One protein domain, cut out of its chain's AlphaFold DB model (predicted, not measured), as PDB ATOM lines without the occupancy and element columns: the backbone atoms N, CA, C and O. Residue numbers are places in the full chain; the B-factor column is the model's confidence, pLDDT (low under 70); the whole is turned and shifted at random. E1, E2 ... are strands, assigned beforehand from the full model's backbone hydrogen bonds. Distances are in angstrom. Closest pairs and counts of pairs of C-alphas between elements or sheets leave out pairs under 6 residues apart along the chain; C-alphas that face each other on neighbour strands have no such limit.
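This is residues 3 to 97 of the 295 residues of the protein "DUF4352 domain-containing protein" of Streptococcus gordonii (UniProt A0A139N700). With little regular structure, a sheet of E3, E6 and E7 loosely and partly faces two strand pairs, E1 with E5 and E2 with E4, while loops reach out around Lys 39 and Lys 82. The 95 printed residues, all strand in class, hold no named helix and seven strands, E1 to E7, with 29 residues. The sheets are antiparallel. The whole is only just compact, close to loose: radius of gyration of the C-alphas 14.5 A, spans 40 by 37 by 21 A.

E1 is residues 3 to 6, from C-alpha 3 at (82.698, 92.522, 137.064); E2 13 to 15; E3 20 to 23; E4 48 to 50; E5 55 to 59, 13.7 A long; E6 70 to 74, 13.1 A; E7 88 to 92, 12.9 A, to C-alpha 92 at (92.514, 97.279, 133.414).

The sheet's order is E3, E6, E7. Within hydrogen-bond range are N 21 and O 73 of neighbours E3 and E6, at 2.9 A, and N 72 and O 90 of the hairpin E6 and E7, at 2.8 A. N 5 and O 56 are 2.8 A apart, N 15 and O 48 2.8 A. E1 and E7 are apart.

The printed part has no cut. Links E3 to E4 and E6 to E7 are long. Residues 78 to 85 have pLDDT under 70.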
ATOM      1  N   LEU A   3      83.240  91.245 136.620       88.50
ATOM      2  CA  LEU A   3      82.698  92.522 137.064       88.50
ATOM      3  C   LEU A   3      81.478  92.289 137.944       88.50
ATOM      4  O   LEU A   3      80.658  91.434 137.629       88.50
ATOM      5  N   GLU A   4      81.322  93.126 138.968       90.44
ATOM      6  CA  GLU A   4      80.070  93.296 139.704       90.44
ATOM      7  C   GLU A   4      79.515  94.702 139.433       90.44
ATOM      8  O   GLU A   4      80.198  95.713 139.617       90.44
ATOM      9  N   ILE A   5      78.257  94.772 139.003       87.69
ATOM     10  CA  ILE A   5      77.511  96.001 138.750       87.69
ATOM     11  C   ILE A   5      76.397  96.096 139.787       87.69
ATOM     12  O   ILE A   5      75.493  95.267 139.799       87.69
ATOM     13  N   LYS A   6      76.420  97.138 140.623       90.62
ATOM     14  CA  LYS A   6      75.386  97.397 141.635       90.62
ATOM     15  C   LYS A   6      74.526  98.599 141.268       90.62
ATOM     16  O   LYS A   6      75.041  99.710 141.127       90.62
ATOM     17  N   ASN A   7      73.211  98.406 141.196       88.94
ATOM     18  CA  ASN A   7      72.269  99.504 141.017       88.94
ATOM     19  C   ASN A   7      72.078 100.261 142.342       88.94
ATOM     20  O   ASN A   7      71.493  99.744 143.292       88.94
ATOM     21  N   LYS A   8      72.579 101.499 142.398       89.12
ATOM     22  CA  LYS A   8      72.433 102.406 143.552       89.12
ATOM     23  C   LYS A   8      71.294 103.423 143.402       89.12
ATOM     24  O   LYS A   8      71.149 104.275 144.273       89.12
ATOM     25  N   SER A   9      70.539 103.370 142.307       85.00
ATOM     26  CA  SER A   9      69.347 104.200 142.108       85.00
ATOM     27  C   SER A   9      68.097 103.545 142.703       85.00
ATOM     28  O   SER A   9      68.131 102.391 143.138       85.00
ATOM     29  N   ASP A  10      67.010 104.305 142.725       88.62
ATOM     30  CA  ASP A  10      65.652 103.899 143.089       88.62
ATOM     31  C   ASP A  10      64.859 103.298 141.911       88.62
ATOM     32  O   ASP A  10      63.843 102.639 142.121       88.62
ATOM     33  N   GLU A  11      65.346 103.453 140.677       87.62
ATOM     34  CA  GLU A  11      64.726 102.913 139.466       87.62
ATOM     35  C   GLU A  11      65.348 101.580 139.020       87.62
ATOM     36  O   GLU A  11      66.467 101.217 139.384       87.62
ATOM     37  N   THR A  12      64.633 100.836 138.168       87.88
ATOM     38  CA  THR A  12      65.209  99.666 137.484       87.88
ATOM     39  C   THR A  12      66.127 100.121 136.355       87.88
ATOM     40  O   THR A  12      65.721 100.860 135.456       87.88
ATOM     41  N   VAL A  13      67.368  99.640 136.366       85.19
ATOM     42  CA  VAL A  13      68.378  99.990 135.369       85.19
ATOM     43  C   VAL A  13      68.584  98.828 134.415       85.19
ATOM     44  O   VAL A  13      69.004  97.740 134.791       85.19
ATOM     45  N   ARG A  14      68.325  99.100 133.142       87.19
ATOM     46  CA  ARG A  14      68.680  98.232 132.028       87.19
ATOM     47  C   ARG A  14      70.205  98.220 131.836       87.19
ATOM     48  O   ARG A  14      70.772  99.292 131.618       87.19
ATOM     49  N   ILE A  15      70.835  97.048 131.914       86.75
ATOM     50  CA  ILE A  15      72.272  96.827 131.699       86.75
ATOM     51  C   ILE A  15      72.477  96.115 130.365       86.75
ATOM     52  O   ILE A  15      71.791  95.140 130.055       86.75
ATOM     53  N   SER A  16      73.423  96.603 129.565       87.94
ATOM     54  CA  SER A  16      73.804  95.979 128.303       87.94
ATOM     55  C   SER A  16      75.325  95.930 128.146       87.94
ATOM     56  O   SER A  16      75.996  96.920 128.437       87.94
ATOM     57  N   PRO A  17      75.888  94.852 127.568       87.94
ATOM     58  CA  PRO A  17      77.283  94.842 127.123       87.94
ATOM     59  C   PRO A  17      77.611  95.972 126.143       87.94
ATOM     60  O   PRO A  17      78.762  96.374 126.035       87.94
ATOM     61  N   SER A  18      76.613  96.506 125.428       87.88
ATOM     62  CA  SER A  18      76.799  97.654 124.531       87.88
ATOM     63  C   SER A  18      77.115  98.959 125.257       87.88
ATOM     64  O   SER A  18      77.620  99.879 124.617       87.88
ATOM     65  N   ASP A  19      76.792  99.054 126.548       87.62
ATOM     66  CA  ASP A  19      77.092 100.212 127.401       87.62
ATOM     67  C   ASP A  19      78.547 100.196 127.897       87.62
ATOM     68  O   ASP A  19      78.971 101.111 128.598       87.62
ATOM     69  N   ILE A  20      79.307  99.148 127.558       90.62
ATOM     70  CA  ILE A  20      80.697  98.960 127.958       90.62
ATOM     71  C   ILE A  20      81.578  99.044 126.715       90.62
ATOM     72  O   ILE A  20      81.463  98.231 125.797       90.62
ATOM     73  N   ASP A  21      82.494 100.004 126.715       92.69
ATOM     74  CA  ASP A  21      83.538 100.142 125.712       92.69
ATOM     75  C   ASP A  21      84.903  99.873 126.362       92.69
ATOM     76  O   ASP A  21      85.146 100.239 127.510       92.69
ATOM     77  N   ILE A  22      85.789  99.178 125.649       94.88
ATOM     78  CA  ILE A  22      87.160  98.921 126.100       94.88
ATOM     79  C   ILE A  22      88.113  99.494 125.066       94.88
ATOM     80  O   ILE A  22      87.970  99.208 123.878       94.88
ATOM     81  N   TYR A  23      89.103 100.251 125.519       95.56
ATOM     82  CA  TYR A  23      90.142 100.843 124.692       95.56
ATOM     83  C   TYR A  23      91.499 100.235 125.028       95.56
ATOM     84  O   TYR A  23      91.835 100.017 126.195       95.56
ATOM     85  N   ASN A  24      92.274  99.930 123.991       94.69
ATOM     86  CA  ASN A  24      93.649  99.469 124.130       94.69
ATOM     87  C   ASN A  24      94.600 100.653 124.434       94.69
ATOM     88  O   ASN A  24      94.177 101.810 124.381       94.69
ATOM     89  N   PRO A  25      95.893 100.404 124.713       94.38
ATOM     90  CA  PRO A  25      96.855 101.474 125.001       94.38
ATOM     91  C   PRO A  25      97.027 102.527 123.892       94.38
ATOM     92  O   PRO A  25      97.540 103.608 124.166       94.38
ATOM     93  N   ASN A  26      96.610 102.230 122.656       94.00
ATOM     94  CA  ASN A  26      96.662 103.153 121.520       94.00
ATOM     95  C   ASN A  26      95.386 104.009 121.395       94.00
ATOM     96  O   ASN A  26      95.271 104.797 120.461       94.00
ATOM     97  N   GLY A  27      94.414 103.842 122.299       93.69
ATOM     98  CA  GLY A  27      93.109 104.500 122.221       93.69
ATOM     99  C   GLY A  27      92.152 103.860 121.210       93.69
ATOM    100  O   GLY A  27      91.127 104.452 120.878       93.69
ATOM    101  N   GLU A  28      92.449 102.657 120.711       95.12
ATOM    102  CA  GLU A  28      91.582 101.946 119.771       95.12
ATOM    103  C   GLU A  28      90.582 101.072 120.530       95.12
ATOM    104  O   GLU A  28      90.933 100.381 121.492       95.12
ATOM    105  N   LYS A  29      89.330 101.064 120.071       94.81
ATOM    106  CA  LYS A  29      88.272 100.255 120.671       94.81
ATOM    107  C   LYS A  29      88.487  98.760 120.401       94.81
ATOM    108  O   LYS A  29      88.676  98.343 119.261       94.81
ATOM    109  N   VAL A  30      88.374  97.951 121.450       94.44
ATOM    110  CA  VAL A  30      88.498  96.490 121.429       94.44
ATOM    111  C   VAL A  30      87.114  95.849 121.366       94.44
ATOM    112  O   VAL A  30      86.162  96.295 122.008       94.44
ATOM    113  N   LYS A  31      86.995  94.773 120.587       93.00
ATOM    114  CA  LYS A  31      85.761  93.995 120.491       93.00
ATOM    115  C   LYS A  31      85.621  93.063 121.697       93.00
ATOM    116  O   LYS A  31      86.531  92.294 121.998       93.00
ATOM    117  N   LEU A  32      84.453  93.095 122.338       92.88
ATOM    118  CA  LEU A  32      84.068  92.090 123.329       92.88
ATOM    119  C   LEU A  32      83.726  90.767 122.630       92.88
ATOM    120  O   LEU A  32      82.985  90.740 121.642       92.88
ATOM    121  N   SER A  33      84.239  89.672 123.172       92.06
ATOM    122  CA  SER A  33      83.930  88.310 122.749       92.06
ATOM    123  C   SER A  33      82.777  87.765 123.580       92.06
ATOM    124  O   SER A  33      82.772  87.894 124.803       92.06
ATOM    125  N   ARG A  34      81.813  87.116 122.923       89.38
ATOM    126  CA  ARG A  34      80.800  86.305 123.605       89.38
ATOM    127  C   ARG A  34      81.350  84.904 123.795       89.38
ATOM    128  O   ARG A  34      81.730  84.263 122.819       89.38
ATOM    129  N   VAL A  35      81.390  84.462 125.042       89.94
ATOM    130  CA  VAL A  35      81.818  83.117 125.421       89.94
ATOM    131  C   VAL A  35      80.785  82.578 126.397       89.94
ATOM    132  O   VAL A  35      80.417  83.256 127.356       89.94
ATOM    133  N   SER A  36      80.310  81.370 126.130       87.38
ATOM    134  CA  SER A  36      79.342  80.675 126.967       87.38
ATOM    135  C   SER A  36      79.769  79.227 127.121       87.38
ATOM    136  O   SER A  36      79.998  78.537 126.128       87.38
ATOM    137  N   ASP A  37      79.831  78.784 128.362       88.56
ATOM    138  CA  ASP A  37      79.969  77.396 128.760       88.56
ATOM    139  C   ASP A  37      78.933  77.143 129.857       88.56
ATOM    140  O   ASP A  37      79.205  77.187 131.058       88.56
ATOM    141  N   TYR A  38      77.695  76.949 129.405       86.00
ATOM    142  CA  TYR A  38      76.548  76.730 130.281       86.00
ATOM    143  C   TYR A  38      76.707  75.472 131.135       86.00
ATOM    144  O   TYR A  38      76.184  75.427 132.244       86.00
ATOM    145  N   LYS A  39      77.457  74.476 130.640       90.19
ATOM    146  CA  LYS A  39      77.708  73.226 131.354       90.19
ATOM    147  C   LYS A  39      78.483  73.474 132.649       90.19
ATOM    148  O   LYS A  39      78.122  72.918 133.679       90.19
ATOM    149  N   HIS A  40      79.483  74.355 132.614       90.75
ATOM    150  CA  HIS A  40      80.320  74.683 133.777       90.75
ATOM    151  C   HIS A  40      79.998  76.052 134.396       90.75
ATOM    152  O   HIS A  40      80.807  76.616 135.140       90.75
ATOM    153  N   GLY A  41      78.811  76.595 134.099       86.69
ATOM    154  CA  GLY A  41      78.291  77.813 134.722       86.69
ATOM    155  C   GLY A  41      79.050  79.089 134.356       86.69
ATOM    156  O   GLY A  41      79.080  80.026 135.152       86.69
ATOM    157  N   PHE A  42      79.677  79.142 133.178       91.69
ATOM    158  CA  PHE A  42      80.361  80.340 132.702       91.69
ATOM    159  C   PHE A  42      79.569  81.033 131.597       91.69
ATOM    160  O   PHE A  42      79.309  80.464 130.536       91.69
ATOM    161  N   GLU A  43      79.267  82.310 131.799       88.50
ATOM    162  CA  GLU A  43      78.695  83.157 130.762       88.50
ATOM    163  C   GLU A  43      79.261  84.576 130.849       88.50
ATOM    164  O   GLU A  43      79.512  85.125 131.928       88.50
ATOM    165  N   THR A  44      79.476  85.192 129.688       92.31
ATOM    166  CA  THR A  44      79.716  86.635 129.616       92.31
ATOM    167  C   THR A  44      78.469  87.416 130.010       92.31
ATOM    168  O   THR A  44      77.364  86.961 129.729       92.31
ATOM    169  N   ILE A  45      78.630  88.619 130.576       89.31
ATOM    170  CA  ILE A  45      77.493  89.505 130.882       89.31
ATOM    171  C   ILE A  45      76.571  89.608 129.665       89.31
ATOM    172  O   ILE A  45      77.014  89.902 128.550       89.31
ATOM    173  N   GLN A  46      75.286  89.370 129.904       87.81
ATOM    174  CA  GLN A  46      74.224  89.534 128.926       87.81
ATOM    175  C   GLN A  46      73.398  90.778 129.236       87.81
ATOM    176  O   GLN A  46      73.648  91.540 130.170       87.81
ATOM    177  N   PHE A  47      72.412  90.990 128.380       89.81
ATOM    178  CA  PHE A  47      71.369  91.962 128.594       89.81
ATOM    179  C   PHE A  47      70.520  91.605 129.831       89.81
ATOM    180  O   PHE A  47      69.975  90.504 129.869       89.81
ATOM    181  N   ASP A  48      70.352  92.529 130.786       90.69
ATOM    182  CA  ASP A  48      69.510  92.297 131.972       90.69
ATOM    183  C   ASP A  48      68.860  93.585 132.527       90.69
ATOM    184  O   ASP A  48      69.292  94.708 132.242       90.69
ATOM    185  N   ASN A  49      67.806  93.429 133.329       90.69
ATOM    186  CA  ASN A  49      67.147  94.488 134.085       90.69
ATOM    187  C   ASN A  49      67.498  94.370 135.570       90.69
ATOM    188  O   ASN A  49      67.049  93.463 136.267       90.69
ATOM    189  N   LEU A  50      68.238  95.347 136.083       90.88
ATOM    190  CA  LEU A  50      68.704  95.354 137.459       90.88
ATOM    191  C   LEU A  50      67.836  96.275 138.324       90.88
ATOM    192  O   LEU A  50      67.917  97.502 138.220       90.88
ATOM    193  N   SER A  51      66.995  95.702 139.186       93.50
ATOM    194  CA  SER A  51      66.156  96.466 140.122       93.50
ATOM    195  C   SER A  51      66.977  97.268 141.143       93.50
ATOM    196  O   SER A  51      68.158  96.992 141.371       93.50
ATOM    197  N   ALA A  52      66.337  98.252 141.778       93.06
ATOM    198  CA  ALA A  52      66.947  99.101 142.801       93.06
ATOM    199  C   ALA A  52      67.647  98.282 143.902       93.06
ATOM    200  O   ALA A  52      67.098  97.314 144.436       93.06
ATOM    201  N   GLY A  53      68.883  98.661 144.231       92.69
ATOM    202  CA  GLY A  53      69.688  98.038 145.284       92.69
ATOM    203  C   GLY A  53      70.282  96.661 144.959       92.69
ATOM    204  O   GLY A  53      71.026  96.131 145.788       92.69
ATOM    205  N   LYS A  54      69.983  96.069 143.794       95.44
ATOM    206  CA  LYS A  54      70.485  94.743 143.392       95.44
ATOM    207  C   LYS A  54      71.840  94.826 142.681       95.44
ATOM    208  O   LYS A  54      72.205  95.878 142.149       95.44
ATOM    209  N   SER A  55      72.564  93.706 142.676       93.12
ATOM    210  CA  SER A  55      73.833  93.528 141.958       93.12
ATOM    211  C   SER A  55      73.699  92.466 140.864       93.12
ATOM    212  O   SER A  55      72.929  91.520 141.011       93.12
ATOM    213  N   LEU A  56      74.475  92.630 139.797       89.94
ATOM    214  CA  LEU A  56      74.706  91.659 138.734       89.94
ATOM    215  C   LEU A  56      76.211  91.408 138.651       89.94
ATOM    216  O   LEU A  56      76.968  92.367 138.507       89.94
ATOM    217  N   SER A  57      76.632  90.147 138.685       89.75
ATOM    218  CA  SER A  57      78.021  89.765 138.421       89.75
ATOM    219  C   SER A  57      78.130  89.026 137.095       89.75
ATOM    220  O   SER A  57      77.217  88.298 136.710       89.75
ATOM    221  N   GLY A  58      79.246  89.196 136.391       88.56
ATOM    222  CA  GLY A  58      79.532  88.398 135.205       88.56
ATOM    223  C   GLY A  58      80.853  88.747 134.536       88.56
ATOM    224  O   GLY A  58      81.577  89.655 134.952       88.56
ATOM    225  N   TYR A  59      81.172  88.015 133.472       92.31
ATOM    226  CA  TYR A  59      82.468  88.125 132.815       92.31
ATOM    227  C   TYR A  59      82.445  89.032 131.587       92.31
ATOM    228  O   TYR A  59      81.527  89.005 130.768       92.31
ATOM    229  N   LEU A  60      83.528  89.788 131.418       91.88
ATOM    230  CA  LEU A  60      83.926  90.371 130.143       91.88
ATOM    231  C   LEU A  60      85.122  89.606 129.586       91.88
ATOM    232  O   LEU A  60      86.114  89.370 130.291       91.88
ATOM    233  N   VAL A  61      85.033  89.269 128.302       93.38
ATOM    234  CA  VAL A  61      86.091  88.596 127.546       93.38
ATOM    235  C   VAL A  61      86.451  89.463 126.350       93.38
ATOM    236  O   VAL A  61      85.578  89.926 125.622       93.38
ATOM    237  N   PHE A  62      87.741  89.706 126.165       92.81
ATOM    238  CA  PHE A  62      88.296  90.476 125.061       92.81
ATOM    239  C   PHE A  62      89.771  90.113 124.902       92.81
ATOM    240  O   PHE A  62      90.401  89.612 125.835       92.81
ATOM    241  N   GLU A  63      90.311  90.339 123.710       91.56
ATOM    242  CA  GLU A  63      91.715  90.065 123.427       91.56
ATOM    243  C   GLU A  63      92.618  91.119 124.078       91.56
ATOM    244  O   GLU A  63      92.346  92.323 124.021       91.56
ATOM    245  N   VAL A  64      93.712  90.660 124.685       91.25
ATOM    246  CA  VAL A  64      94.692  91.522 125.347       91.25
ATOM    247  C   VAL A  64      96.106  91.193 124.898       91.25
ATOM    248  O   VAL A  64      96.456  90.038 124.671       91.25
ATOM    249  N   LYS A  65      96.951  92.221 124.846       86.25
ATOM    250  CA  LYS A  65      98.404  92.071 124.919       86.25
ATOM    251  C   LYS A  65      98.796  92.141 126.393       86.25
ATOM    252  O   LYS A  65      98.246  92.947 127.138       86.25
ATOM    253  N   THR A  66      99.744  91.309 126.816       76.31
ATOM    254  CA  THR A  66     100.174  91.226 128.226       76.31
ATOM    255  C   THR A  66     100.789  92.524 128.747       76.31
ATOM    256  O   THR A  66     100.744  92.780 129.945       76.31
ATOM    257  N   ASN A  67     101.329  93.357 127.853       79.44
ATOM    258  CA  ASN A  67     101.918  94.646 128.190       79.44
ATOM    259  C   ASN A  67     100.969  95.773 127.774       79.44
ATOM    260  O   ASN A  67     100.646  95.908 126.592       79.44
ATOM    261  N   GLY A  68     100.569  96.607 128.732       84.06
ATOM    262  CA  GLY A  68      99.775  97.806 128.482       84.06
ATOM    263  C   GLY A  68      98.594  97.948 129.434       84.06
ATOM    264  O   GLY A  68      98.154  96.986 130.052       84.06
ATOM    265  N   LYS A  69      98.081  99.171 129.554       93.06
ATOM    266  CA  LYS A  69      96.880  99.470 130.334       93.06
ATOM    267  C   LYS A  69      95.712  99.671 129.382       93.06
ATOM    268  O   LYS A  69      95.815 100.457 128.447       93.06
ATOM    269  N   TYR A  70      94.633  98.949 129.630       95.38
ATOM    270  CA  TYR A  70      93.375  99.092 128.915       95.38
ATOM    271  C   TYR A  70      92.453  99.998 129.726       95.38
ATOM    272  O   TYR A  70      92.531 100.026 130.956       95.38
ATOM    273  N   GLU A  71      91.576 100.732 129.059       95.94
ATOM    274  CA  GLU A  71      90.558 101.548 129.718       95.94
ATOM    275  C   GLU A  71      89.185 100.968 129.410       95.94
ATOM    276  O   GLU A  71      88.814 100.822 128.251       95.94
ATOM    277  N   LEU A  72      88.446 100.609 130.453       94.38
ATOM    278  CA  LEU A  72      87.031 100.294 130.362       94.38
ATOM    279  C   LEU A  72      86.246 101.557 130.662       94.38
ATOM    280  O   LEU A  72      86.403 102.150 131.728       94.38
ATOM    281  N   GLU A  73      85.365 101.917 129.746       92.94
ATOM    282  CA  GLU A  73      84.385 102.972 129.915       92.94
ATOM    283  C   GLU A  73      82.995 102.343 129.994       92.94
ATOM    284  O   GLU A  73      82.588 101.588 129.112       92.94
ATOM    285  N   TYR A  74      82.267 102.649 131.063       88.50
ATOM    286  CA  TYR A  74      80.840 102.377 131.135       88.50
ATOM    287  C   TYR A  74      80.087 103.678 130.919       88.50
ATOM    288  O   TYR A  74      80.216 104.610 131.717       88.50
ATOM    289  N   GLU A  75      79.257 103.719 129.887       84.31
ATOM    290  CA  GLU A  75      78.323 104.803 129.630       84.31
ATOM    291  C   GLU A  75      76.996 104.206 129.172       84.31
ATOM    292  O   GLU A  75      76.930 103.499 128.166       84.31
ATOM    293  N   LYS A  76      75.912 104.504 129.900       76.69
ATOM    294  CA  LYS A  76      74.589 104.037 129.488       76.69
ATOM    295  C   LYS A  76      74.198 104.750 128.200       76.69
ATOM    296  O   LYS A  76      74.008 105.968 128.195       76.69
ATOM    297  N   LYS A  77      74.014 103.990 127.124       71.56
ATOM    298  CA  LYS A  77      73.611 104.532 125.824       71.56
ATOM    299  C   LYS A  77      72.095 104.712 125.820       71.56
ATOM    300  O   LYS A  77      71.335 103.809 125.479       71.56
ATOM    301  N   ILE A  78      71.641 105.876 126.283       68.81
ATOM    302  CA  ILE A  78      70.215 106.213 126.399       68.81
ATOM    303  C   ILE A  78      69.772 106.949 125.132       68.81
ATOM    304  O   ILE A  78      70.407 107.908 124.705       68.81
ATOM    305  N   TYR A  79      68.644 106.536 124.547       59.97
ATOM    306  CA  TYR A  79      68.075 107.183 123.353       59.97
ATOM    307  C   TYR A  79      67.524 108.596 123.639       59.97
ATOM    308  O   TYR A  79      67.273 109.374 122.723       59.97
ATOM    309  N   ASN A  80      67.330 108.942 124.917       65.81
ATOM    310  CA  ASN A  80      66.859 110.245 125.368       65.81
ATOM    311  C   ASN A  80      68.045 111.138 125.790       65.81
ATOM    312  O   ASN A  80      68.575 110.953 126.887       65.81
ATOM    313  N   PRO A  81      68.419 112.160 124.997       60.12
ATOM    314  CA  PRO A  81      69.576 113.018 125.269       60.12
ATOM    315  C   PRO A  81      69.449 113.875 126.543       60.12
ATOM    316  O   PRO A  81      70.423 114.500 126.962       60.12
ATOM    317  N   LYS A  82      68.263 113.924 127.172       61.62
ATOM    318  CA  LYS A  82      68.033 114.636 128.442       61.62
ATOM    319  C   LYS A  82      68.364 113.799 129.683       61.62
ATOM    320  O   LYS A  82      68.559 114.377 130.748       61.62
ATOM    321  N   GLN A  83      68.447 112.471 129.570       60.09
ATOM    322  CA  GLN A  83      68.913 111.604 130.654       60.09
ATOM    323  C   GLN A  83      70.424 111.410 130.513       60.09
ATOM    324  O   GLN A  83      70.886 110.725 129.606       60.09
ATOM    325  N   LYS A  84      71.203 112.012 131.415       59.06
ATOM    326  CA  LYS A  84      72.646 111.768 131.525       59.06
ATOM    327  C   LYS A  84      72.909 110.924 132.761       59.06
ATOM    328  O   LYS A  84      72.820 111.427 133.878       59.06
ATOM    329  N   ILE A  85      73.237 109.653 132.565       67.75
ATOM    330  CA  ILE A  85      73.782 108.826 133.643       67.75
ATOM    331  C   ILE A  85      75.293 108.987 133.610       67.75
ATOM    332  O   ILE A  85      75.918 108.799 132.570       67.75
ATOM    333  N   LYS A  86      75.875 109.386 134.744       71.00
ATOM    334  CA  LYS A  86      77.319 109.576 134.856       71.00
ATOM    335  C   LYS A  86      78.011 108.230 134.638       71.00
ATOM    336  O   LYS A  86      77.841 107.316 135.443       71.00
ATOM    337  N   GLY A  87      78.763 108.129 133.548       78.44
ATOM    338  CA  GLY A  87      79.612 106.980 133.277       78.44
ATOM    339  C   GLY A  87      80.776 106.868 134.260       78.44
ATOM    340  O   GLY A  87      81.029 107.768 135.069       78.44
ATOM    341  N   PHE A  88      81.505 105.762 134.181       84.50
ATOM    342  CA  PHE A  88      82.733 105.562 134.942       84.50
ATOM    343  C   PHE A  88      83.822 104.959 134.066       84.50
ATOM    344  O   PHE A  88      83.545 104.316 133.056       84.50
ATOM    345  N   LYS A  89      85.069 105.177 134.486       91.94
ATOM    346  CA  LYS A  89      86.260 104.651 133.829       91.94
ATOM    347  C   LYS A  89      87.023 103.756 134.789       91.94
ATOM    348  O   LYS A  89      87.176 104.101 135.961       91.94
ATOM    349  N   LEU A  90      87.503 102.624 134.294       92.44
ATOM    350  CA  LEU A  90      88.343 101.691 135.032       92.44
ATOM    351  C   LEU A  90      89.573 101.359 134.200       92.44
ATOM    352  O   LEU A  90      89.469 100.961 133.044       92.44
ATOM    353  N   THR A  91      90.748 101.470 134.806       94.12
ATOM    354  CA  THR A  91      91.976 100.985 134.182       94.12
ATOM    355  C   THR A  91      92.129  99.492 134.445       94.12
ATOM    356  O   THR A  91      92.171  99.055 135.597       94.12
ATOM    357  N   ILE A  92      92.256  98.714 133.378       93.25
ATOM    358  CA  ILE A  92      92.514  97.279 133.414       93.25
ATOM    359  C   ILE A  92      93.991  97.055 133.107       93.25
ATOM    360  O   ILE A  92      94.516  97.520 132.097       93.25
ATOM    361  N   ASP A  93      94.653  96.320 133.989       92.00
ATOM    362  CA  ASP A  93      96.041  95.904 133.832       92.00
ATOM    363  C   ASP A  93      96.082  94.381 133.630       92.00
ATOM    364  O   ASP A  93      95.919  93.641 134.609       92.00
ATOM    365  N   PRO A  94      96.241  93.890 132.383       90.44
ATOM    366  CA  PRO A  94      96.306  92.463 132.084       90.44
ATOM    367  C   PRO A  94      97.411  91.731 132.847       90.44
ATOM    368  O   PRO A  94      97.240  90.554 133.143       90.44
ATOM    369  N   ALA A  95      98.499  92.410 133.232       88.06
ATOM    370  CA  ALA A  95      99.601  91.793 133.969       88.06
ATOM    371  C   ALA A  95      99.189  91.295 135.368       88.06
ATOM    372  O   ALA A  95      99.868  90.450 135.950       88.06
ATOM    373  N   LYS A  96      98.057  91.772 135.903       87.00
ATOM    374  CA  LYS A  96      97.479  91.279 137.163       87.00
ATOM    375  C   LYS A  96      96.804  89.913 137.026       87.00
ATOM    376  O   LYS A  96      96.523  89.276 138.039       87.00
ATOM    377  N   TYR A  97      96.537  89.466 135.800       85.44
ATOM    378  CA  TYR A  97      95.894  88.191 135.519       85.44
ATOM    379  C   TYR A  97      96.959  87.195 135.043       85.44
ATOM    380  O   TYR A  97      97.500  87.354 133.948       85.44
TER     381      TYR A  97